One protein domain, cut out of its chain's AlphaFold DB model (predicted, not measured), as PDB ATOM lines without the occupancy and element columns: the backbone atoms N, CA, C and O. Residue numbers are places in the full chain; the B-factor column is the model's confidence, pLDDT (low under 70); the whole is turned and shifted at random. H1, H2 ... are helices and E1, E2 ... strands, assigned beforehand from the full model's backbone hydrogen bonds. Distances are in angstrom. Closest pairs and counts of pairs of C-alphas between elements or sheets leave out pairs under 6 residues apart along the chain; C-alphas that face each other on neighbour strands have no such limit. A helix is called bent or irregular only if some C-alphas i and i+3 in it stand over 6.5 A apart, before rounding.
ATOM      1  N   HIS A   3     118.422 114.996 111.788       79.38
ATOM      2  CA  HIS A   3     117.908 116.191 111.111       79.38
ATOM      3  C   HIS A   3     116.574 116.731 111.666       79.38
ATOM      4  O   HIS A   3     116.279 117.910 111.482       79.38
ATOM      5  N   LEU A   4     115.773 115.890 112.340       83.50
ATOM      6  CA  LEU A   4     114.529 116.302 113.001       83.50
ATOM      7  C   LEU A   4     114.734 116.622 114.484       83.50
ATOM      8  O   LEU A   4     114.125 117.559 114.988       83.50
ATOM      9  N   SER A   5     115.572 115.859 115.191       82.69
ATOM     10  CA  SER A   5     115.822 116.070 116.624       82.69
ATOM     11  C   SER A   5     116.732 117.267 116.911       82.69
ATOM     12  O   SER A   5     116.677 117.831 117.999       82.69
ATOM     13  N   GLU A   6     117.558 117.667 115.945       84.62
ATOM     14  CA  GLU A   6     118.526 118.764 116.068       84.62
ATOM     15  C   GLU A   6     118.103 120.006 115.272       84.62
ATOM     16  O   GLU A   6     118.936 120.721 114.709       84.62
ATOM     17  N   ALA A   7     116.794 120.278 115.213       86.38
ATOM     18  CA  ALA A   7     116.280 121.501 114.606       86.38
ATOM     19  C   ALA A   7     116.947 122.741 115.231       86.38
ATOM     20  O   ALA A   7     117.262 122.767 116.421       86.38
ATOM     21  N   CYS A   8     117.160 123.796 114.459       87.12
ATOM     22  CA  CYS A   8     117.852 124.999 114.922       87.12
ATOM     23  C   CYS A   8     117.064 126.260 114.570       87.12
ATOM     24  O   CYS A   8     116.204 126.201 113.691       87.12
ATOM     25  N   PRO A   9     117.307 127.394 115.242       90.88
ATOM     26  CA  PRO A   9     116.651 128.646 114.893       90.88
ATOM     27  C   PRO A   9     116.822 128.973 113.406       90.88
ATOM     28  O   PRO A   9     117.916 128.834 112.856       90.88
ATOM     29  N   ALA A  10     115.762 129.459 112.756       85.62
ATOM     30  CA  ALA A  10     115.799 129.792 111.328       85.62
ATOM     31  C   ALA A  10     116.948 130.760 110.967       85.62
ATOM     32  O   ALA A  10     117.570 130.632 109.913       85.62
ATOM     33  N   ALA A  11     117.279 131.683 111.875       87.75
ATOM     34  CA  ALA A  11     118.376 132.638 111.719       87.75
ATOM     35  C   ALA A  11     119.772 131.981 111.634       87.75
ATOM     36  O   ALA A  11     120.686 132.560 111.049       87.75
ATOM     37  N   GLU A  12     119.946 130.773 112.180       87.50
ATOM     38  CA  GLU A  12     121.224 130.048 112.181       87.50
ATOM     39  C   GLU A  12     121.427 129.181 110.931       87.50
ATOM     40  O   GLU A  12     122.557 128.785 110.634       87.50
ATOM     41  N   MET A  13     120.369 128.896 110.166       83.69
ATOM     42  CA  MET A  13     120.416 127.947 109.045       83.69
ATOM     43  C   MET A  13     121.472 128.312 107.999       83.69
ATOM     44  O   MET A  13     122.247 127.459 107.563       83.69
ATOM     45  N   GLY A  14     121.546 129.595 107.632       80.69
ATOM     46  CA  GLY A  14     122.542 130.081 106.678       80.69
ATOM     47  C   GLY A  14     123.974 129.869 107.170       80.69
ATOM     48  O   GLY A  14     124.833 129.466 106.392       80.69
ATOM     49  N   GLN A  15     124.226 130.070 108.467       83.00
ATOM     50  CA  GLN A  15     125.546 129.861 109.064       83.00
ATOM     51  C   GLN A  15     125.912 128.377 109.119       83.00
ATOM     52  O   GLN A  15     127.049 128.030 108.806       83.00
ATOM     53  N   ARG A  16     124.957 127.498 109.450       80.19
ATOM     54  CA  ARG A  16     125.184 126.046 109.481       80.19
ATOM     55  C   ARG A  16     125.535 125.491 108.107       80.19
ATOM     56  O   ARG A  16     126.516 124.766 107.987       80.19
ATOM     57  N   TYR A  17     124.815 125.887 107.057       77.88
ATOM     58  CA  TYR A  17     125.185 125.484 105.698       77.88
ATOM     59  C   TYR A  17     126.479 126.149 105.219       77.88
ATOM     60  O   TYR A  17     127.294 125.502 104.570       77.88
ATOM     61  N   ALA A  18     126.725 127.409 105.589       77.06
ATOM     62  CA  ALA A  18     127.983 128.086 105.279       77.06
ATOM     63  C   ALA A  18     129.188 127.535 106.062       77.06
ATOM     64  O   ALA A  18     130.321 127.856 105.712       77.06
ATOM     65  N   ALA A  19     128.987 126.727 107.106       74.00
ATOM     66  CA  ALA A  19     130.069 126.019 107.784       74.00
ATOM     67  C   ALA A  19     130.605 124.840 106.946       74.00
ATOM     68  O   ALA A  19     131.757 124.449 107.127       74.00
ATOM     69  N   ASN A  20     129.853 124.361 105.944       71.38
ATOM     70  CA  ASN A  20     130.287 123.334 104.985       71.38
ATOM     71  C   ASN A  20     131.246 123.884 103.902       71.38
ATOM     72  O   ASN A  20     131.183 123.494 102.738       71.38
ATOM     73  N   LYS A  21     132.169 124.785 104.268       63.56
ATOM     74  CA  LYS A  21     133.124 125.464 103.362       63.56
ATOM     75  C   LYS A  21     134.113 124.539 102.636       63.56
ATOM     76  O   LYS A  21     134.836 125.014 101.768       63.56
ATOM     77  N   GLY A  22     134.153 123.253 102.982       71.12
ATOM     78  CA  GLY A  22     134.979 122.231 102.331       71.12
ATOM     79  C   GLY A  22     134.221 121.308 101.371       71.12
ATOM     80  O   GLY A  22     134.826 120.385 100.834       71.12
ATOM     81  N   ALA A  23     132.915 121.514 101.171       75.56
ATOM     82  CA  ALA A  23     132.134 120.684 100.261       75.56
ATOM     83  C   ALA A  23     132.439 121.048  98.799       75.56
ATOM     84  O   ALA A  23     132.328 122.207  98.399       75.56
ATOM     85  N   ALA A  24     132.796 120.046  98.000       83.69
ATOM     86  CA  ALA A  24     132.922 120.166  96.555       83.69
ATOM     87  C   ALA A  24     131.819 119.347  95.885       83.69
ATOM     88  O   ALA A  24     131.586 118.192  96.244       83.69
ATOM     89  N   GLU A  25     131.153 119.938  94.896       87.44
ATOM     90  CA  GLU A  25     130.233 119.188  94.053       87.44
ATOM     91  C   GLU A  25     131.032 118.287  93.108       87.44
ATOM     92  O   GLU A  25     131.920 118.743  92.385       87.44
ATOM     93  N   VAL A  26     130.703 116.997  93.109       89.38
ATOM     94  CA  VAL A  26     131.307 116.016  92.210       89.38
ATOM     95  C   VAL A  26     130.211 115.393  91.363       89.38
ATOM     96  O   VAL A  26     129.402 114.602  91.843       89.38
ATOM     97  N   ALA A  27     130.222 115.716  90.072       92.38
ATOM     98  CA  ALA A  27     129.373 115.067  89.088       92.38
ATOM     99  C   ALA A  27     130.129 113.906  88.431       92.38
ATOM    100  O   ALA A  27     131.198 114.087  87.847       92.38
ATOM    101  N   PHE A  28     129.557 112.705  88.481       91.69
ATOM    102  CA  PHE A  28     130.077 111.545  87.760       91.69
ATOM    103  C   PHE A  28     128.937 110.756  87.121       91.69
ATOM    104  O   PHE A  28     127.783 110.818  87.544       91.69
ATOM    105  N   LYS A  29     129.263 110.003  86.068       92.50
ATOM    106  CA  LYS A  29     128.298 109.205  85.310       92.50
ATOM    107  C   LYS A  29     128.701 107.743  85.336       92.50
ATOM    108  O   LYS A  29     129.829 107.399  84.996       92.50
ATOM    109  N   VAL A  30     127.739 106.884  85.652       91.94
ATOM    110  CA  VAL A  30     127.885 105.431  85.553       91.94
ATOM    111  C   VAL A  30     126.874 104.914  84.538       91.94
ATOM    112  O   VAL A  30     125.691 105.242  84.591       91.94
ATOM    113  N   THR A  31     127.337 104.130  83.570       94.38
ATOM    114  CA  THR A  31     126.451 103.513  82.576       94.38
ATOM    115  C   THR A  31     125.685 102.338  83.182       94.38
ATOM    116  O   THR A  31     126.179 101.640  84.068       94.38
ATOM    117  N   THR A  32     124.511 102.025  82.631       91.94
ATOM    118  CA  THR A  32     123.734 100.838  83.031       91.94
ATOM    119  C   THR A  32     124.543  99.545  82.899       91.94
ATOM    120  O   THR A  32     124.406  98.648  83.726       91.94
ATOM    121  N   LYS A  33     125.417  99.443  81.884       96.44
ATOM    122  CA  LYS A  33     126.313  98.290  81.714       96.44
ATOM    123  C   LYS A  33     127.286  98.167  82.890       96.44
ATOM    124  O   LYS A  33     127.396  97.086  83.454       96.44
ATOM    125  N   GLN A  34     127.934  99.264  83.287       96.19
ATOM    126  CA  GLN A  34     128.840  99.283  84.442       96.19
ATOM    127  C   GLN A  34     128.111  98.942  85.749       96.19
ATOM    128  O   GLN A  34     128.626  98.148  86.527       96.19
ATOM    129  N   LEU A  35     126.898  99.467  85.963       94.50
ATOM    130  CA  LEU A  35     126.095  99.140  87.149       94.50
ATOM    131  C   LEU A  35     125.702  97.662  87.207       94.50
ATOM    132  O   LEU A  35     125.763  97.051  88.271       94.50
ATOM    133  N   ARG A  36     125.316  97.071  86.070       94.88
ATOM    134  CA  ARG A  36     125.016  95.634  86.002       94.88
ATOM    135  C   ARG A  36     126.255  94.806  86.316       94.88
ATOM    136  O   ARG A  36     126.176  93.954  87.186       94.88
ATOM    137  N   MET A  37     127.400  95.137  85.715       95.44
ATOM    138  CA  MET A  37     128.673  94.469  86.014       95.44
ATOM    139  C   MET A  37     129.056  94.574  87.497       95.44
ATOM    140  O   MET A  37     129.539  93.605  88.071       95.44
ATOM    141  N   LEU A  38     128.840  95.733  88.124       94.75
ATOM    142  CA  LEU A  38     129.075  95.928  89.554       94.75
ATOM    143  C   LEU A  38     128.169  95.024  90.400       94.75
ATOM    144  O   LEU A  38     128.657  94.336  91.291       94.75
ATOM    145  N   ARG A  39     126.865  95.002  90.108       94.06
ATOM    146  CA  ARG A  39     125.915  94.130  90.809       94.06
ATOM    147  C   ARG A  39     126.267  92.661  90.622       94.06
ATOM    148  O   ARG A  39     126.225  91.917  91.590       94.06
ATOM    149  N   ASP A  40     126.594  92.248  89.405       93.38
ATOM    150  CA  ASP A  40     126.903  90.851  89.114       93.38
ATOM    151  C   ASP A  40     128.154  90.414  89.896       93.38
ATOM    152  O   ASP A  40     128.106  89.384  90.553       93.38
ATOM    153  N   ARG A  41     129.188  91.265  90.004       92.19
ATOM    154  CA  ARG A  41     130.350  91.015  90.882       92.19
ATOM    155  C   ARG A  41     129.987  90.882  92.363       92.19
ATOM    156  O   ARG A  41     130.487  89.980  93.022       92.19
ATOM    157  N   ILE A  42     129.125  91.763  92.875       91.94
ATOM    158  CA  ILE A  42     128.662  91.720  94.274       91.94
ATOM    159  C   ILE A  42     127.868  90.434  94.550       91.94
ATOM    160  O   ILE A  42     127.972  89.856  95.626       91.94
ATOM    161  N   VAL A  43     127.066  89.981  93.581       88.38
ATOM    162  CA  VAL A  43     126.186  88.813  93.729       88.38
ATOM    163  C   VAL A  43     126.917  87.488  93.479       88.38
ATOM    164  O   VAL A  43     126.586  86.498  94.120       88.38
ATOM    165  N   GLU A  44     127.899  87.444  92.578       83.69
ATOM    166  CA  GLU A  44     128.688  86.236  92.282       83.69
ATOM    167  C   GLU A  44     129.616  85.837  93.439       83.69
ATOM    168  O   GLU A  44     129.900  84.653  93.615       83.69
ATOM    169  N   GLY A  45     130.083  86.807  94.229       64.06
ATOM    170  CA  GLY A  45     131.094  86.591  95.265       64.06
ATOM    171  C   GLY A  45     130.594  86.006  96.589       64.06
ATOM    172  O   GLY A  45     131.422  85.649  97.423       64.06
ATOM    173  N   ALA A  46     129.278  85.909  96.822       63.97
ATOM    174  CA  ALA A  46     128.760  85.571  98.147       63.97
ATOM    175  C   ALA A  46     127.387  84.879  98.134       63.97
ATOM    176  O   ALA A  46     126.511  85.170  97.320       63.97
ATOM    177  N   SER A  47     127.167  84.001  99.118       74.94
ATOM    178  CA  SER A  47     125.826  83.529  99.478       74.94
ATOM    179  C   SER A  47     125.088  84.659 100.198       74.94
ATOM    180  O   SER A  47     125.091  84.733 101.425       74.94
ATOM    181  N   LEU A  48     124.508  85.582  99.432       79.38
ATOM    182  CA  LEU A  48     123.847  86.759  99.985       79.38
ATOM    183  C   LEU A  48     122.483  86.403 100.591       79.38
ATOM    184  O   LEU A  48     121.633  85.815  99.928       79.38
ATOM    185  N   GLU A  49     122.249  86.843 101.829       80.19
ATOM    186  CA  GLU A  49     120.948  86.743 102.512       80.19
ATOM    187  C   GLU A  49     119.851  87.530 101.772       80.19
ATOM    188  O   GLU A  49     118.695  87.117 101.701       80.19
ATOM    189  N   VAL A  50     120.220  88.672 101.184       90.69
ATOM    190  CA  VAL A  50     119.328  89.524 100.394       90.69
ATOM    191  C   VAL A  50     119.987  89.906  99.080       90.69
ATOM    192  O   VAL A  50     121.187  90.161  99.037       90.69
ATOM    193  N   ARG A  51     119.195  90.018  98.010       91.88
ATOM    194  CA  ARG A  51     119.692  90.431  96.693       91.88
ATOM    195  C   ARG A  51     119.677  91.963  96.553       91.88
ATOM    196  O   ARG A  51     118.581  92.531  96.509       91.88
ATOM    197  N   PRO A  52     120.837  92.640  96.444       93.69
ATOM    198  CA  PRO A  52     120.883  94.092  96.274       93.69
ATOM    199  C   PRO A  52     120.395  94.529  94.878       93.69
ATOM    200  O   PRO A  52     120.556  93.802  93.890       93.69
ATOM    201  N   SER A  53     119.795  95.719  94.771       93.12
ATOM    202  CA  SER A  53     119.504  96.360  93.478       93.12
ATOM    203  C   SER A  53     120.726  97.073  92.906       93.12
ATOM    204  O   SER A  53     121.759  97.211  93.552       93.12
ATOM    205  N   LEU A  54     120.579  97.591  91.681       94.62
ATOM    206  CA  LEU A  54     121.582  98.459  91.065       94.62
ATOM    207  C   LEU A  54     121.878  99.701  91.914       94.62
ATOM    208  O   LEU A  54     123.040 100.085  92.007       94.62
ATOM    209  N   GLN A  55     120.857 100.297  92.540       93.06
ATOM    210  CA  GLN A  55     121.074 101.423  93.441       93.06
ATOM    211  C   GLN A  55     121.879 101.002  94.665       93.06
ATOM    212  O   GLN A  55     122.847 101.678  94.983       93.06
ATOM    213  N   ASP A  56     121.504  99.920  95.352       94.62
ATOM    214  CA  ASP A  56     122.210  99.535  96.579       94.62
ATOM    215  C   ASP A  56     123.688  99.270  96.288       94.62
ATOM    216  O   ASP A  56     124.556  99.688  97.046       94.62
ATOM    217  N   CYS A  57     123.970  98.634  95.146       95.19
ATOM    218  CA  CYS A  57     125.325  98.414  94.660       95.19
ATOM    219  C   CYS A  57     126.055  99.730  94.364       95.19
ATOM    220  O   CYS A  57     127.220  99.870  94.723       95.19
ATOM    221  N   LEU A  58     125.393 100.698  93.720       95.56
ATOM    222  CA  LEU A  58     125.972 102.018  93.456       95.56
ATOM    223  C   LEU A  58     126.269 102.766  94.760       95.56
ATOM    224  O   LEU A  58     127.377 103.268  94.932       95.56
ATOM    225  N   THR A  59     125.314 102.796  95.687       95.62
ATOM    226  CA  THR A  59     125.478 103.379  97.020       95.62
ATOM    227  C   THR A  59     126.652 102.732  97.747       95.62
ATOM    228  O   THR A  59     127.533 103.435  98.235       95.62
ATOM    229  N   ALA A  60     126.715 101.399  97.758       95.69
ATOM    230  CA  ALA A  60     127.801 100.660  98.387       95.69
ATOM    231  C   ALA A  60     129.160 100.980  97.761       95.69
ATOM    232  O   ALA A  60     130.135 101.171  98.480       95.69
ATOM    233  N   TYR A  61     129.222 101.097  96.433       95.62
ATOM    234  CA  TYR A  61     130.443 101.476  95.732       95.62
ATOM    235  C   TYR A  61     130.907 102.886  96.101       95.62
ATOM    236  O   TYR A  61     132.083 103.073  96.404       95.62
ATOM    237  N   ILE A  62     129.998 103.864  96.127       95.44
ATOM    238  CA  ILE A  62     130.317 105.247  96.510       95.44
ATOM    239  C   ILE A  62     130.845 105.288  97.948       95.44
ATOM    240  O   ILE A  62     131.923 105.832  98.179       95.44
ATOM    241  N   VAL A  63     130.136 104.664  98.894       95.88
ATOM    242  CA  VAL A  63     130.553 104.596 100.304       95.88
ATOM    243  C   VAL A  63     131.912 103.911 100.436       95.88
ATOM    244  O   VAL A  63     132.803 104.437 101.096       95.88
ATOM    245  N   ASN A  64     132.110 102.774  99.764       95.94
ATOM    246  CA  ASN A  64     133.370 102.037  99.817       95.94
ATOM    247  C   ASN A  64     134.542 102.839  99.234       95.94
ATOM    248  O   ASN A  64     135.646 102.756  99.760       95.94
ATOM    249  N   VAL A  65     134.326 103.613  98.167       94.94
ATOM    250  CA  VAL A  65     135.355 104.500  97.607       94.94
ATOM    251  C   VAL A  65     135.659 105.640  98.573       94.94
ATOM    252  O   VAL A  65     136.829 105.859  98.868       94.94
ATOM    253  N   ILE A  66     134.641 106.331  99.094       94.19
ATOM    254  CA  ILE A  66     134.821 107.460 100.019       94.19
ATOM    255  C   ILE A  66     135.562 107.017 101.287       94.19
ATOM    256  O   ILE A  66     136.528 107.668 101.676       94.19
ATOM    257  N   ASN A  67     135.194 105.871 101.872       95.12
ATOM    258  CA  ASN A  67     135.828 105.326 103.079       95.12
ATOM    259  C   ASN A  67     137.331 105.036 102.921       95.12
ATOM    260  O   ASN A  67     138.024 104.914 103.924       95.12
ATOM    261  N   ARG A  68     137.864 104.957 101.693       93.69
ATOM    262  CA  ARG A  68     139.315 104.819 101.455       93.69
ATOM    263  C   ARG A  68     140.086 106.132 101.593       93.69
ATOM    264  O   ARG A  68     141.309 106.090 101.664       93.69
ATOM    265  N   TYR A  69     139.397 107.273 101.565       92.19
ATOM    266  CA  TYR A  69     140.015 108.602 101.495       92.19
ATOM    267  C   TYR A  69     139.643 109.526 102.658       92.19
ATOM    268  O   TYR A  69     140.173 110.631 102.731       92.19
ATOM    269  N   ILE A  70     138.750 109.105 103.555       90.94
ATOM    270  CA  ILE A  70     138.353 109.887 104.733       90.94
ATOM    271  C   ILE A  70     138.915 109.266 106.012       90.94
ATOM    272  O   ILE A  70     139.071 108.053 106.104       90.94
ATOM    273  N   GLU A  71     139.191 110.100 107.016       92.31
ATOM    274  CA  GLU A  71     139.738 109.648 108.305       92.31
ATOM    275  C   GLU A  71     138.699 108.931 109.177       92.31
ATOM    276  O   GLU A  71     139.034 108.004 109.909       92.31
ATOM    277  N   VAL A  72     137.435 109.362 109.101       94.44
ATOM    278  CA  VAL A  72     136.321 108.802 109.876       94.44
ATOM    279  C   VAL A  72     135.400 108.041 108.924       94.44
ATOM    280  O   VAL A  72     134.634 108.692 108.213       94.44
ATOM    281  N   PRO A  73     135.440 106.695 108.892       95.44
ATOM    282  CA  PRO A  73     134.612 105.904 107.989       95.44
ATOM    283  C   PRO A  73     133.119 106.194 108.155       95.44
ATOM    284  O   PRO A  73     132.617 106.386 109.266       95.44
ATOM    285  N   ILE A  74     132.387 106.163 107.043       96.06
ATOM    286  CA  ILE A  74     130.928 106.226 107.044       96.06
ATOM    287  C   ILE A  74     130.393 104.962 107.720       96.06
ATOM    288  O   ILE A  74     130.532 103.859 107.193       96.06
ATOM    289  N   THR A  75     129.747 105.145 108.869       95.94
ATOM    290  CA  THR A  75     129.089 104.083 109.652       95.94
ATOM    291  C   THR A  75     127.583 104.302 109.768       95.94
ATOM    292  O   THR A  75     126.840 103.376 110.088       95.94
ATOM    293  N   GLN A  76     127.113 105.517 109.475       94.69
ATOM    294  CA  GLN A  76     125.703 105.888 109.489       94.69
ATOM    295  C   GLN A  76     125.296 106.379 108.104       94.69
ATOM    296  O   GLN A  76     125.638 107.479 107.679       94.69
ATOM    297  N   LEU A  77     124.545 105.559 107.386       93.88
ATOM    298  CA  LEU A  77     124.012 105.907 106.082       93.88
ATOM    299  C   LEU A  77     122.511 106.151 106.210       93.88
ATOM    300  O   LEU A  77     121.789 105.347 106.794       93.88
ATOM    301  N   THR A  78     122.012 107.226 105.618       92.31
ATOM    302  CA  THR A  78     120.574 107.439 105.475       92.31
ATOM    303  C   THR A  78     120.170 107.385 104.014       92.31
ATOM    304  O   THR A  78     120.788 108.012 103.158       92.31
ATOM    305  N   ASN A  79     119.130 106.610 103.720       92.19
ATOM    306  CA  ASN A  79     118.561 106.497 102.384       92.19
ATOM    307  C   ASN A  79     117.221 107.222 102.360       92.19
ATOM    308  O   ASN A  79     116.288 106.840 103.065       92.19
ATOM    309  N   VAL A  80     117.107 108.254 101.533       91.06
ATOM    310  CA  VAL A  80     115.812 108.858 101.230       91.06
ATOM    311  C   VAL A  80     115.095 107.942 100.251       91.06
ATOM    312  O   VAL A  80     115.607 107.655  99.168       91.06
ATOM    313  N   ALA A  81     113.923 107.466 100.649       90.06
ATOM    314  CA  ALA A  81     113.129 106.539  99.860       90.06
ATOM    315  C   ALA A  81     111.656 106.962  99.822       90.06
ATOM    316  O   ALA A  81     111.174 107.714 100.667       90.06
ATOM    317  N   SER A  82     110.936 106.485  98.810       90.38
ATOM    318  CA  SER A  82     109.495 106.701  98.670       90.38
ATOM    319  C   SER A  82     108.724 105.629  99.433       90.38
ATOM    320  O   SER A  82     108.969 104.437  99.232       90.38
ATOM    321  N   TYR A  83     107.749 106.046 100.240       91.06
ATOM    322  CA  TYR A  83     106.800 105.133 100.888       91.06
ATOM    323  C   TYR A  83     105.466 105.026 100.128       91.06
ATOM    324  O   TYR A  83     104.555 104.340 100.578       91.06
ATOM    325  N   ARG A  84     105.342 105.647  98.942       91.00
ATOM    326  CA  ARG A  84     104.110 105.645  98.117       91.00
ATOM    327  C   ARG A  84     103.611 104.247  97.750       91.00
ATOM    328  O   ARG A  84     102.424 104.059  97.527       91.00
ATOM    329  N   ALA A  85     104.531 103.290  97.642       88.69
ATOM    330  CA  ALA A  85     104.230 101.905  97.297       88.69
ATOM    331  C   ALA A  85     103.974 101.013  98.527       88.69
ATOM    332  O   ALA A  85     103.731  99.819  98.360       88.69
ATOM    333  N   VAL A  86     104.058 101.554  99.748       90.75
ATOM    334  CA  VAL A  86     103.760 100.793 100.967       90.75
ATOM    335  C   VAL A  86     102.239 100.719 101.142       90.75
ATOM    336  O   VAL A  86     101.585 101.766 101.169       90.75
ATOM    337  N   PRO A  87     101.647  99.513 101.253       89.38
ATOM    338  CA  PRO A  87     100.202  99.361 101.395       89.38
ATOM    339  C   PRO A  87      99.653 100.150 102.585       89.38
ATOM    340  O   PRO A  87     100.161 100.038 103.698       89.38
ATOM    341  N   GLY A  88      98.612 100.948 102.344       87.38
ATOM    342  CA  GLY A  88      97.942 101.741 103.379       87.38
ATOM    343  C   GLY A  88      98.695 102.993 103.841       87.38
ATOM    344  O   GLY A  88      98.145 103.751 104.632       87.38
ATOM    345  N   ALA A  89      99.911 103.255 103.348       88.00
ATOM    346  CA  ALA A  89     100.679 104.434 103.755       88.00
ATOM    347  C   ALA A  89     100.173 105.742 103.121       88.00
ATOM    348  O   ALA A  89     100.312 106.817 103.703       88.00
ATOM    349  N   VAL A  90      99.592 105.662 101.921       87.00
ATOM    350  CA  VAL A  90      98.914 106.770 101.236       87.00
ATOM    351  C   VAL A  90      97.638 106.257 100.575       87.00
ATOM    352  O   VAL A  90      97.584 105.108 100.141       87.00
ATOM    353  N   ASN A  91      96.628 107.122 100.462       85.94
ATOM    354  CA  ASN A  91      95.375 106.785  99.774       85.94
ATOM    355  C   ASN A  91      95.565 106.634  98.255       85.94
ATOM    356  O   ASN A  91      94.863 105.852  97.624       85.94
ATOM    357  N   ASP A  92      96.512 107.381  97.680       87.06
ATOM    358  CA  ASP A  92      96.857 107.348  96.259       87.06
ATOM    359  C   ASP A  92      98.385 107.479  96.093       87.06
ATOM    360  O   ASP A  92      98.968 108.463  96.569       87.06
ATOM    361  N   PRO A  93      99.068 106.538  95.411       83.88
ATOM    362  CA  PRO A  93     100.485 106.666  95.076       83.88
ATOM    363  C   PRO A  93     100.834 107.937  94.287       83.88
ATOM    364  O   PRO A  93     101.978 108.387  94.360       83.88
ATOM    365  N   ALA A  94      99.881 108.540  93.571       85.00
ATOM    366  CA  ALA A  94     100.028 109.791  92.829       85.00
ATOM    367  C   ALA A  94      99.780 111.054  93.677       85.00
ATOM    368  O   ALA A  94      99.777 112.159  93.134       85.00
ATOM    369  N   VAL A  95      99.608 110.929  95.002       86.12
ATOM    370  CA  VAL A  95      99.365 112.080  95.889       86.12
ATOM    371  C   VAL A  95     100.423 113.175  95.706       86.12
ATOM    372  O   VAL A  95     101.628 112.906  95.731       86.12
ATOM    373  N   ALA A  96      99.994 114.423  95.529       81.19
ATOM    374  CA  ALA A  96     100.911 115.555  95.463       81.19
ATOM    375  C   ALA A  96     101.636 115.735  96.811       81.19
ATOM    376  O   ALA A  96     101.018 115.640  97.868       81.19
ATOM    377  N   GLY A  97     102.948 115.986  96.780       82.19
ATOM    378  CA  GLY A  97     103.756 116.257  97.976       82.19
ATOM    379  C   GLY A  97     104.961 115.331  98.169       82.19
ATOM    380  O   GLY A  97     105.261 114.461  97.347       82.19
ATOM    381  N   ASN A  98     105.662 115.526  99.285       85.06
ATOM    382  CA  ASN A  98     106.873 114.786  99.638       85.06
ATOM    383  C   ASN A  98     106.535 113.501 100.406       85.06
ATOM    384  O   ASN A  98     106.733 113.421 101.612       85.06
ATOM    385  N   ALA A  99     106.043 112.482  99.696       88.88
ATOM    386  CA  ALA A  99     105.835 111.147 100.265       88.88
ATOM    387  C   ALA A  99     107.152 110.348 100.324       88.88
ATOM    388  O   ALA A  99     107.325 109.326  99.652       88.88
ATOM    389  N   ILE A 100     108.095 110.872 101.110       89.88
ATOM    390  CA  ILE A 100     109.408 110.285 101.365       89.88
ATOM    391  C   ILE A 100     109.656 110.078 102.857       89.88
ATOM    392  O   ILE A 100     109.094 110.762 103.708       89.88
ATOM    393  N   TYR A 101     110.550 109.152 103.161       90.25
ATOM    394  CA  TYR A 101     111.104 108.946 104.494       90.25
ATOM    395  C   TYR A 101     112.617 108.752 104.436       90.25
ATOM    396  O   TYR A 101     113.189 108.430 103.391       90.25
ATOM    397  N   VAL A 102     113.270 108.977 105.572       91.25
ATOM    398  CA  VAL A 102     114.720 108.855 105.727       91.25
ATOM    399  C   VAL A 102     115.024 107.550 106.457       91.25
ATOM    400  O   VAL A 102     114.870 107.460 107.675       91.25
ATOM    401  N   VAL A 103     115.437 106.536 105.699       91.94
ATOM    402  CA  VAL A 103     115.696 105.173 106.173       91.94
ATOM    403  C   VAL A 103     117.117 105.071 106.733       91.94
ATOM    404  O   VAL A 103     118.073 105.221 105.968       91.94
ATOM    405  N   PRO A 104     117.295 104.809 108.039       92.25
ATOM    406  CA  PRO A 104     118.615 104.634 108.625       92.25
ATOM    407  C   PRO A 104     119.203 103.263 108.267       92.25
ATOM    408  O   PRO A 104     118.518 102.241 108.295       92.25
ATOM    409  N   CYS A 105     120.498 103.242 107.984       94.56
ATOM    410  CA  CYS A 105     121.298 102.059 107.721       94.56
ATOM    411  C   CYS A 105     122.608 102.181 108.506       94.56
ATOM    412  O   CYS A 105     123.374 103.123 108.312       94.56
ATOM    413  N   VAL A 106     122.844 101.233 109.409       95.75
ATOM    414  CA  VAL A 106     124.075 101.167 110.201       95.75
ATOM    415  C   VAL A 106     125.050 100.231 109.499       95.75
ATOM    416  O   VAL A 106     124.674  99.124 109.111       95.75
ATOM    417  N   LEU A 107     126.289 100.683 109.346       96.56
ATOM    418  CA  LEU A 107     127.389  99.947 108.731       96.56
ATOM    419  C   LEU A 107     128.483  99.694 109.770       96.56
ATOM    420  O   LEU A 107     128.659 100.484 110.700       96.56
ATOM    421  N   SER A 108     129.238  98.611 109.591       94.62
ATOM    422  CA  SER A 108     130.475  98.425 110.352       94.62
ATOM    423  C   SER A 108     131.607  99.202 109.667       94.62
ATOM    424  O   SER A 108     131.600  99.293 108.437       94.62
ATOM    425  N   PRO A 109     132.587  99.748 110.412       91.62
ATOM    426  CA  PRO A 109     133.723 100.464 109.821       91.62
ATOM    427  C   PRO A 109     134.473  99.642 108.763       91.62
ATOM    428  O   PRO A 109     134.901 100.187 107.749       91.62
ATOM    429  N   ASP A 110     134.553  98.328 108.979       92.62
ATOM    430  CA  ASP A 110     135.289  97.381 108.137       92.62
ATOM    431  C   ASP A 110     134.396  96.655 107.118       92.62
ATOM    432  O   ASP A 110     134.808  95.645 106.546       92.62
ATOM    433  N   SER A 111     133.163  97.131 106.901       93.25
ATOM    434  CA  SER A 111     132.220  96.440 106.022       93.25
ATOM    435  C   SER A 111     132.740  96.323 104.586       93.25
ATOM    436  O   SER A 111     133.168  97.308 103.972       93.25
ATOM    437  N   THR A 112     132.638  95.121 104.016       93.25
ATOM    438  CA  THR A 112     132.964  94.895 102.603       93.25
ATOM    439  C   THR A 112     131.939  95.561 101.680       93.25
ATOM    440  O   THR A 112     130.864  96.001 102.097       93.25
ATOM    441  N   LEU A 113     132.249  95.626 100.383       94.44
ATOM    442  CA  LEU A 113     131.335  96.175  99.380       94.44
ATOM    443  C   LEU A 113     129.977  95.444  99.377       94.44
ATOM    444  O   LEU A 113     128.924  96.078  99.293       94.44
ATOM    445  N   GLU A 114     130.005  94.120  99.493       94.56
ATOM    446  CA  GLU A 114     128.838  93.241  99.538       94.56
ATOM    447  C   GLU A 114     128.024  93.466 100.817       94.56
ATOM    448  O   GLU A 114     126.802  93.622 100.759       94.56
ATOM    449  N   GLU A 115     128.695  93.557 101.968       94.38
ATOM    450  CA  GLU A 115     128.056  93.801 103.262       94.38
ATOM    451  C   GLU A 115     127.360  95.162 103.315       94.38
ATOM    452  O   GLU A 115     126.241  95.261 103.834       94.38
ATOM    453  N   ILE A 116     127.971  96.204 102.737       95.81
ATOM    454  CA  ILE A 116     127.342  97.523 102.619       95.81
ATOM    455  C   ILE A 116     126.086  97.413 101.745       95.81
ATOM    456  O   ILE A 116     125.007  97.830 102.173       95.81
ATOM    457  N   ALA A 117     126.180  96.798 100.561       95.25
ATOM    458  CA  ALA A 117     125.044  96.656  99.645       95.25
ATOM    459  C   ALA A 117     123.874  95.883 100.283       95.25
ATOM    460  O   ALA A 117     122.713  96.300 100.192       95.25
ATOM    461  N   CYS A 118     124.163  94.787 100.989       95.12
ATOM    462  CA  CYS A 118     123.154  94.011 101.705       95.12
ATOM    463  C   CYS A 118     122.570  94.761 102.904       95.12
ATOM    464  O   CYS A 118     121.374  94.647 103.169       95.12
ATOM    465  N   SER A 119     123.364  95.549 103.627       95.69
ATOM    466  CA  SER A 119     122.872  96.356 104.753       95.69
ATOM    467  C   SER A 119     121.936  97.470 104.284       95.69
ATOM    468  O   SER A 119     120.876  97.670 104.883       95.69
ATOM    469  N   VAL A 120     122.246  98.108 103.150       95.38
ATOM    470  CA  VAL A 120     121.335  99.050 102.482       95.38
ATOM    471  C   VAL A 120     120.035  98.347 102.101       95.38
ATOM    472  O   VAL A 120     118.960  98.767 102.537       95.38
ATOM    473  N   ARG A 121     120.115  97.226 101.375       95.06
ATOM    474  CA  ARG A 121     118.938  96.456 100.948       95.06
ATOM    475  C   ARG A 121     118.057  96.034 102.126       95.06
ATOM    476  O   ARG A 121     116.843  96.219 102.061       95.06
ATOM    477  N   ARG A 122     118.643  95.508 103.208       95.12
ATOM    478  CA  ARG A 122     117.909  95.119 104.427       95.12
ATOM    479  C   ARG A 122     117.204  96.308 105.066       95.12
ATOM    480  O   ARG A 122     116.027  96.194 105.393       95.12
ATOM    481  N   SER A 123     117.887  97.449 105.190       94.75
ATOM    482  CA  SER A 123     117.283  98.656 105.769       94.75
ATOM    483  C   SER A 123     116.054  99.119 104.980       94.75
ATOM    484  O   SER A 123     115.017  99.404 105.574       94.75
ATOM    485  N   ILE A 124     116.125  99.094 103.645       93.25
ATOM    486  CA  ILE A 124     115.019  99.492 102.764       93.25
ATOM    487  C   ILE A 124     113.874  98.477 102.813       93.25
ATOM    488  O   ILE A 124     112.715  98.882 102.838       93.25
ATOM    489  N   ILE A 125     114.168  97.170 102.824       93.38
ATOM    490  CA  ILE A 125     113.134  96.130 102.958       93.38
ATOM    491  C   ILE A 125     112.379  96.317 104.273       93.38
ATOM    492  O   ILE A 125     111.156  96.414 104.249       93.38
ATOM    493  N   ARG A 126     113.101  96.441 105.392       93.12
ATOM    494  CA  ARG A 126     112.502  96.679 106.710       93.12
ATOM    495  C   ARG A 126     111.669  97.958 106.723       93.12
ATOM    496  O   ARG A 126     110.557  97.967 107.232       93.12
ATOM    497  N   ALA A 127     112.171  99.030 106.115       92.38
ATOM    498  CA  ALA A 127     111.445 100.291 106.056       92.38
ATOM    499  C   ALA A 127     110.164 100.231 105.210       92.38
ATOM    500  O   ALA A 127     109.349 101.143 105.271       92.38
ATOM    501  N   ARG A 128     109.955  99.195 104.395       92.06
ATOM    502  CA  ARG A 128     108.707  99.015 103.636       92.06
ATOM    503  C   ARG A 128     107.610  98.319 104.436       92.06
ATOM    504  O   ARG A 128     106.506  98.173 103.915       92.06
ATOM    505  N   GLU A 129     107.882  97.901 105.668       94.06
ATOM    506  CA  GLU A 129     106.842  97.403 106.564       94.06
ATOM    507  C   GLU A 129     105.867  98.539 106.925       94.06
ATOM    508  O   GLU A 129     106.314  99.626 107.307       94.06
ATOM    509  N   PRO A 130     104.539  98.326 106.836       93.19
ATOM    510  CA  PRO A 130     103.560  99.360 107.180       93.19
ATOM    511  C   PRO A 130     103.730  99.915 108.599       93.19
ATOM    512  O   PRO A 130     103.635 101.124 108.799       93.19
ATOM    513  N   SER A 131     104.065  99.052 109.564       93.94
ATOM    514  CA  SER A 131     104.352  99.433 110.953       93.94
ATOM    515  C   SER A 131     105.535 100.395 111.064       93.94
ATOM    516  O   SER A 131     105.474 101.356 111.828       93.94
ATOM    517  N   PHE A 132     106.592 100.182 110.275       93.44
ATOM    518  CA  PHE A 132     107.734 101.090 110.233       93.44
ATOM    519  C   PHE A 132     107.321 102.468 109.713       93.44
ATOM    520  O   PHE A 132     107.728 103.485 110.276       93.44
ATOM    521  N   VAL A 133     106.514 102.522 108.646       92.81
ATOM    522  CA  VAL A 133     106.027 103.797 108.094       92.81
ATOM    523  C   VAL A 133     105.165 104.534 109.111       92.81
ATOM    524  O   VAL A 133     105.358 105.731 109.309       92.81
ATOM    525  N   GLU A 134     104.246 103.833 109.774       92.62
ATOM    526  CA  GLU A 134     103.381 104.413 110.803       92.62
ATOM    527  C   GLU A 134     104.199 105.011 111.956       92.62
ATOM    528  O   GLU A 134     104.010 106.176 112.320       92.62
ATOM    529  N   GLU A 135     105.154 104.246 112.493       93.56
ATOM    530  CA  GLU A 135     106.032 104.698 113.571       93.56
ATOM    531  C   GLU A 135     106.881 105.900 113.139       93.56
ATOM    532  O   GLU A 135     106.931 106.917 113.839       93.56
ATOM    533  N   TYR A 136     107.496 105.820 111.954       93.12
ATOM    534  CA  TYR A 136     108.289 106.907 111.391       93.12
ATOM    535  C   TYR A 136     107.458 108.184 111.262       93.12
ATOM    536  O   TYR A 136     107.889 109.237 111.726       93.12
ATOM    537  N   MET A 137     106.259 108.099 110.678       92.38
ATOM    538  CA  MET A 137     105.382 109.255 110.479       92.38
ATOM    539  C   MET A 137     104.931 109.861 111.798       92.38
ATOM    540  O   MET A 137     104.917 111.082 111.937       92.38
ATOM    541  N   ARG A 138     104.608 109.034 112.794       93.44
ATOM    542  CA  ARG A 138     104.230 109.516 114.123       93.44
ATOM    543  C   ARG A 138     105.352 110.333 114.762       93.44
ATOM    544  O   ARG A 138     105.102 111.436 115.247       93.44
ATOM    545  N   VAL A 139     106.576 109.806 114.755       93.19
ATOM    546  CA  VAL A 139     107.734 110.479 115.361       93.19
ATOM    547  C   VAL A 139     108.137 111.709 114.551       93.19
ATOM    548  O   VAL A 139     108.345 112.774 115.128       93.19
ATOM    549  N   ALA A 140     108.200 111.596 113.223       92.62
ATOM    550  CA  ALA A 140     108.567 112.704 112.351       92.62
ATOM    551  C   ALA A 140     107.572 113.865 112.468       92.62
ATOM    552  O   ALA A 140     107.995 114.993 112.701       92.62
ATOM    553  N   ASN A 141     106.262 113.591 112.418       91.75
ATOM    554  CA  ASN A 141     105.231 114.619 112.583       91.75
ATOM    555  C   ASN A 141     105.325 115.310 113.942       91.75
ATOM    556  O   ASN A 141     105.214 116.531 114.010       91.75
ATOM    557  N   HIS A 142     105.555 114.551 115.020       94.50
ATOM    558  CA  HIS A 142     105.724 115.132 116.349       94.50
ATOM    559  C   HIS A 142     106.922 116.090 116.404       94.50
ATOM    560  O   HIS A 142     106.771 117.227 116.848       94.50
ATOM    561  N   LEU A 143     108.087 115.661 115.907       93.88
ATOM    562  CA  LEU A 143     109.304 116.478 115.915       93.88
ATOM    563  C   LEU A 143     109.180 117.709 115.010       93.88
ATOM    564  O   LEU A 143     109.562 118.805 115.410       93.88
ATOM    565  N   MET A 144     108.605 117.548 113.817       92.00
ATOM    566  CA  MET A 144     108.372 118.653 112.885       92.00
ATOM    567  C   MET A 144     107.391 119.679 113.454       92.00
ATOM    568  O   MET A 144     107.638 120.878 113.348       92.00
ATOM    569  N   LEU A 145     106.302 119.226 114.085       93.69
ATOM    570  CA  LEU A 145     105.333 120.112 114.727       93.69
ATOM    571  C   LEU A 145     105.956 120.846 115.919       93.69
ATOM    572  O   LEU A 145     105.757 122.049 116.049       93.69
ATOM    573  N   SER A 146     106.734 120.149 116.756       93.88
ATOM    574  CA  SER A 146     107.443 120.776 117.880       93.88
ATOM    575  C   SER A 146     108.412 121.848 117.391       93.88
ATOM    576  O   SER A 146     108.383 122.967 117.887       93.88
ATOM    577  N   ALA A 147     109.218 121.535 116.372       92.12
ATOM    578  CA  ALA A 147     110.153 122.490 115.789       92.12
ATOM    579  C   ALA A 147     109.428 123.715 115.214       92.12
ATOM    580  O   ALA A 147     109.843 124.840 115.468       92.12
ATOM    581  N   CYS A 148     108.317 123.505 114.501       91.81
ATOM    582  CA  CYS A 148     107.502 124.585 113.946       91.81
ATOM    583  C   CYS A 148     106.949 125.508 115.044       91.81
ATOM    584  O   CYS A 148     107.060 126.724 114.937       91.81
ATOM    585  N   ASN A 149     106.419 124.934 116.128       94.12
ATOM    586  CA  ASN A 149     105.889 125.699 117.260       94.12
ATOM    587  C   ASN A 149     106.969 126.493 118.019       94.12
ATOM    588  O   ASN A 149     106.640 127.412 118.762       94.12
ATOM    589  N   GLU A 150     108.241 126.126 117.854       92.88
ATOM    590  CA  GLU A 150     109.401 126.778 118.469       92.88
ATOM    591  C   GLU A 150     110.157 127.708 117.498       92.88
ATOM    592  O   GLU A 150     111.259 128.147 117.819       92.88
ATOM    593  N   ASP A 151     109.616 127.985 116.303       91.25
ATOM    594  CA  ASP A 151     110.288 128.744 115.229       91.25
ATOM    595  C   ASP A 151     111.670 128.169 114.837       91.25
ATOM    596  O   ASP A 151     112.628 128.877 114.488       91.25
ATOM    597  N   ARG A 152     111.782 126.837 114.872       91.94
ATOM    598  CA  ARG A 152     112.986 126.080 114.513       91.94
ATOM    599  C   ARG A 152     112.824 125.389 113.164       91.94
ATOM    600  O   ARG A 152     111.762 124.897 112.793       91.94
ATOM    601  N   MET A 153     113.928 125.305 112.437       87.62
ATOM    602  CA  MET A 153     114.048 124.644 111.146       87.62
ATOM    603  C   MET A 153     114.888 123.374 111.257       87.62
ATOM    604  O   MET A 153     115.905 123.330 111.950       87.62
ATOM    605  N   MET A 154     114.461 122.337 110.541       87.50
ATOM    606  CA  MET A 154     115.203 121.084 110.403       87.50
ATOM    607  C   MET A 154     116.527 121.337 109.678       87.50
ATOM    608  O   MET A 154     116.553 122.008 108.646       87.50
ATOM    609  N   CYS A 155     117.617 120.775 110.198       82.38
ATOM    610  CA  CYS A 155     118.952 120.942 109.638       82.38
ATOM    611  C   CYS A 155     119.492 119.591 109.165       82.38
ATOM    612  O   CYS A 155     119.678 118.674 109.960       82.38
ATOM    613  N   PHE A 156     119.770 119.471 107.868       79.19
ATOM    614  CA  PHE A 156     120.429 118.297 107.289       79.19
ATOM    615  C   PHE A 156     121.945 118.490 107.328       79.19
ATOM    616  O   PHE A 156     122.582 118.662 106.293       79.19
ATOM    617  N   ALA A 157     122.503 118.564 108.535       74.31
ATOM    618  CA  ALA A 157     123.946 118.539 108.710       74.31
ATOM    619  C   ALA A 157     124.478 117.122 108.445       74.31
ATOM    620  O   ALA A 157     123.809 116.140 108.772       74.31
ATOM    621  N   ASP A 158     125.692 117.032 107.905       75.44
ATOM    622  CA  ASP A 158     126.395 115.773 107.657       75.44
ATOM    623  C   ASP A 158     127.553 115.638 108.665       75.44
ATOM    624  O   ASP A 158     128.683 116.040 108.374       75.44
ATOM    625  N   PRO A 159     127.297 115.152 109.896       83.50
ATOM    626  CA  PRO A 159     128.357 114.956 110.877       83.50
ATOM    627  C   PRO A 159     129.378 113.907 110.397       83.50
ATOM    628  O   PRO A 159     129.041 113.043 109.583       83.50
ATOM    629  N   PRO A 160     130.622 113.922 110.919       88.56
ATOM    630  CA  PRO A 160     131.618 112.910 110.582       88.56
ATOM    631  C   PRO A 160     131.068 111.480 110.710       88.56
ATOM    632  O   PRO A 160     130.303 111.165 111.625       88.56
ATOM    633  N   GLY A 161     131.431 110.618 109.760       92.69
ATOM    634  CA  GLY A 161     130.951 109.236 109.695       92.69
ATOM    635  C   GLY A 161     129.496 109.063 109.237       92.69
ATOM    636  O   GLY A 161     128.996 107.934 109.266       92.69
ATOM    637  N   HIS A 162     128.822 110.135 108.803       92.00
ATOM    638  CA  HIS A 162     127.468 110.080 108.253       92.00
ATOM    639  C   HIS A 162     127.446 110.356 106.750       92.00
ATOM    640  O   HIS A 162     128.240 111.137 106.231       92.00
ATOM    641  N   ALA A 163     126.508 109.721 106.051       91.94
ATOM    642  CA  ALA A 163     126.220 110.007 104.654       91.94
ATOM    643  C   ALA A 163     124.712 109.959 104.383       91.94
ATOM    644  O   ALA A 163     123.990 109.107 104.909       91.94
ATOM    645  N   SER A 164     124.250 110.852 103.513       91.00
ATOM    646  CA  SER A 164     122.862 110.921 103.059       91.00
ATOM    647  C   SER A 164     122.794 110.613 101.568       91.00
ATOM    648  O   SER A 164     123.489 111.229 100.764       91.00
ATOM    649  N   VAL A 165     121.954 109.656 101.181       91.19
ATOM    650  CA  VAL A 165     121.776 109.246  99.785       91.19
ATOM    651  C   VAL A 165     120.318 109.397  99.400       91.19
ATOM    652  O   VAL A 165     119.429 108.814 100.019       91.19
ATOM    653  N   ASN A 166     120.070 110.163  98.339       86.31
ATOM    654  CA  ASN A 166     118.756 110.249  97.723       86.31
ATOM    655  C   ASN A 166     118.674 109.261  96.558       86.31
ATOM    656  O   ASN A 166     119.477 109.328  95.626       86.31
ATOM    657  N   SER A 167     117.735 108.320  96.628       68.12
ATOM    658  CA  SER A 167     117.638 107.234  95.663       68.12
ATOM    659  C   SER A 167     116.330 107.271  94.882       68.12
ATOM    660  O   SER A 167     115.283 106.878  95.392       68.12
TER     661      SER A 167
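Overview. This is residues 3 to 167 of the 170 residues of an uncharacterized protein of Polyporus arcularius HHB13444 (UniProt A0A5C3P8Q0). A small three-stranded sheet, E2 E1 E3, has two helices packed on one face, H4 slantwise over E2 and E1 and H3 near E3 and E1, with H2 packed on H3 on the side away from the sheet. At H4's far end a corner leads into the long H5, which runs out past the sheet's E2 edge, while H1 lies far off and residues 21 to 29 stand free. The 165 printed residues hold five named helices and three strands, in the order H1 H2 H3 E1 E2 H4 H5 E3; the sheet is mixed and the class is mixed, helices and strands. The whole is compact, with a radius of gyration of the C-alphas of 17.6 A and spans of 52 by 42 by 27 A.

Along the chain. H1, residues 10 to 18, begins at C-alpha 10 (115.799, 129.792, 111.328) and is irregular: C-alphas 11 and 14 are 7.0 A apart. H2 is residues 32 to 44, 18.0 A, and H3 residues 54 to 66, 18.3 A. E1, residues 76 to 82, and E2, residues 100 to 106, precede H4, residues 113 to 127, 21.4 A. H5, residues 130 to 149, is 28.3 A long. E3, residues 162 to 166, ends at C-alpha 166 (118.756, 110.249, 97.723).

Arrangement. E1 and E2 are an antiparallel hairpin, with N 79 and O 103 at 2.8 A; E1 and E3 are parallel, with N 78 and O 163 at 2.8 A. H3 and H4 on one face of this sheet make two layers, helices over a sheet; H4's height over the sheet is 8.9 A. H3 and H4 touch, closest at C-alphas 60 and 117, 5.0 A, at a steep tilt of 52 degrees, opposite ways. H2 touches H3, closest at C-alphas 39 and 57, 5.8 A, about perpendicular at 84 degrees. H5 only grazes the sheet, with residues 132 to 140. H1 is apart from H5, but residues 8 to 9 pair antiparallel with 152 to 153. Every O i to N i+4 pair is within hydrogen-bond range in H2, H3, H4 and H5, and 3 of 5 in H1.

Size, cuts and confidence. The farthest C-alphas, of Glu 44 and Glu 150, are 52.0 A apart. The printed part has no cut. The links H1 to H2, E1 to E2 and H5 to E3 are long. The pLDDT is under 70 at residues 21, 45 to 46 and 167.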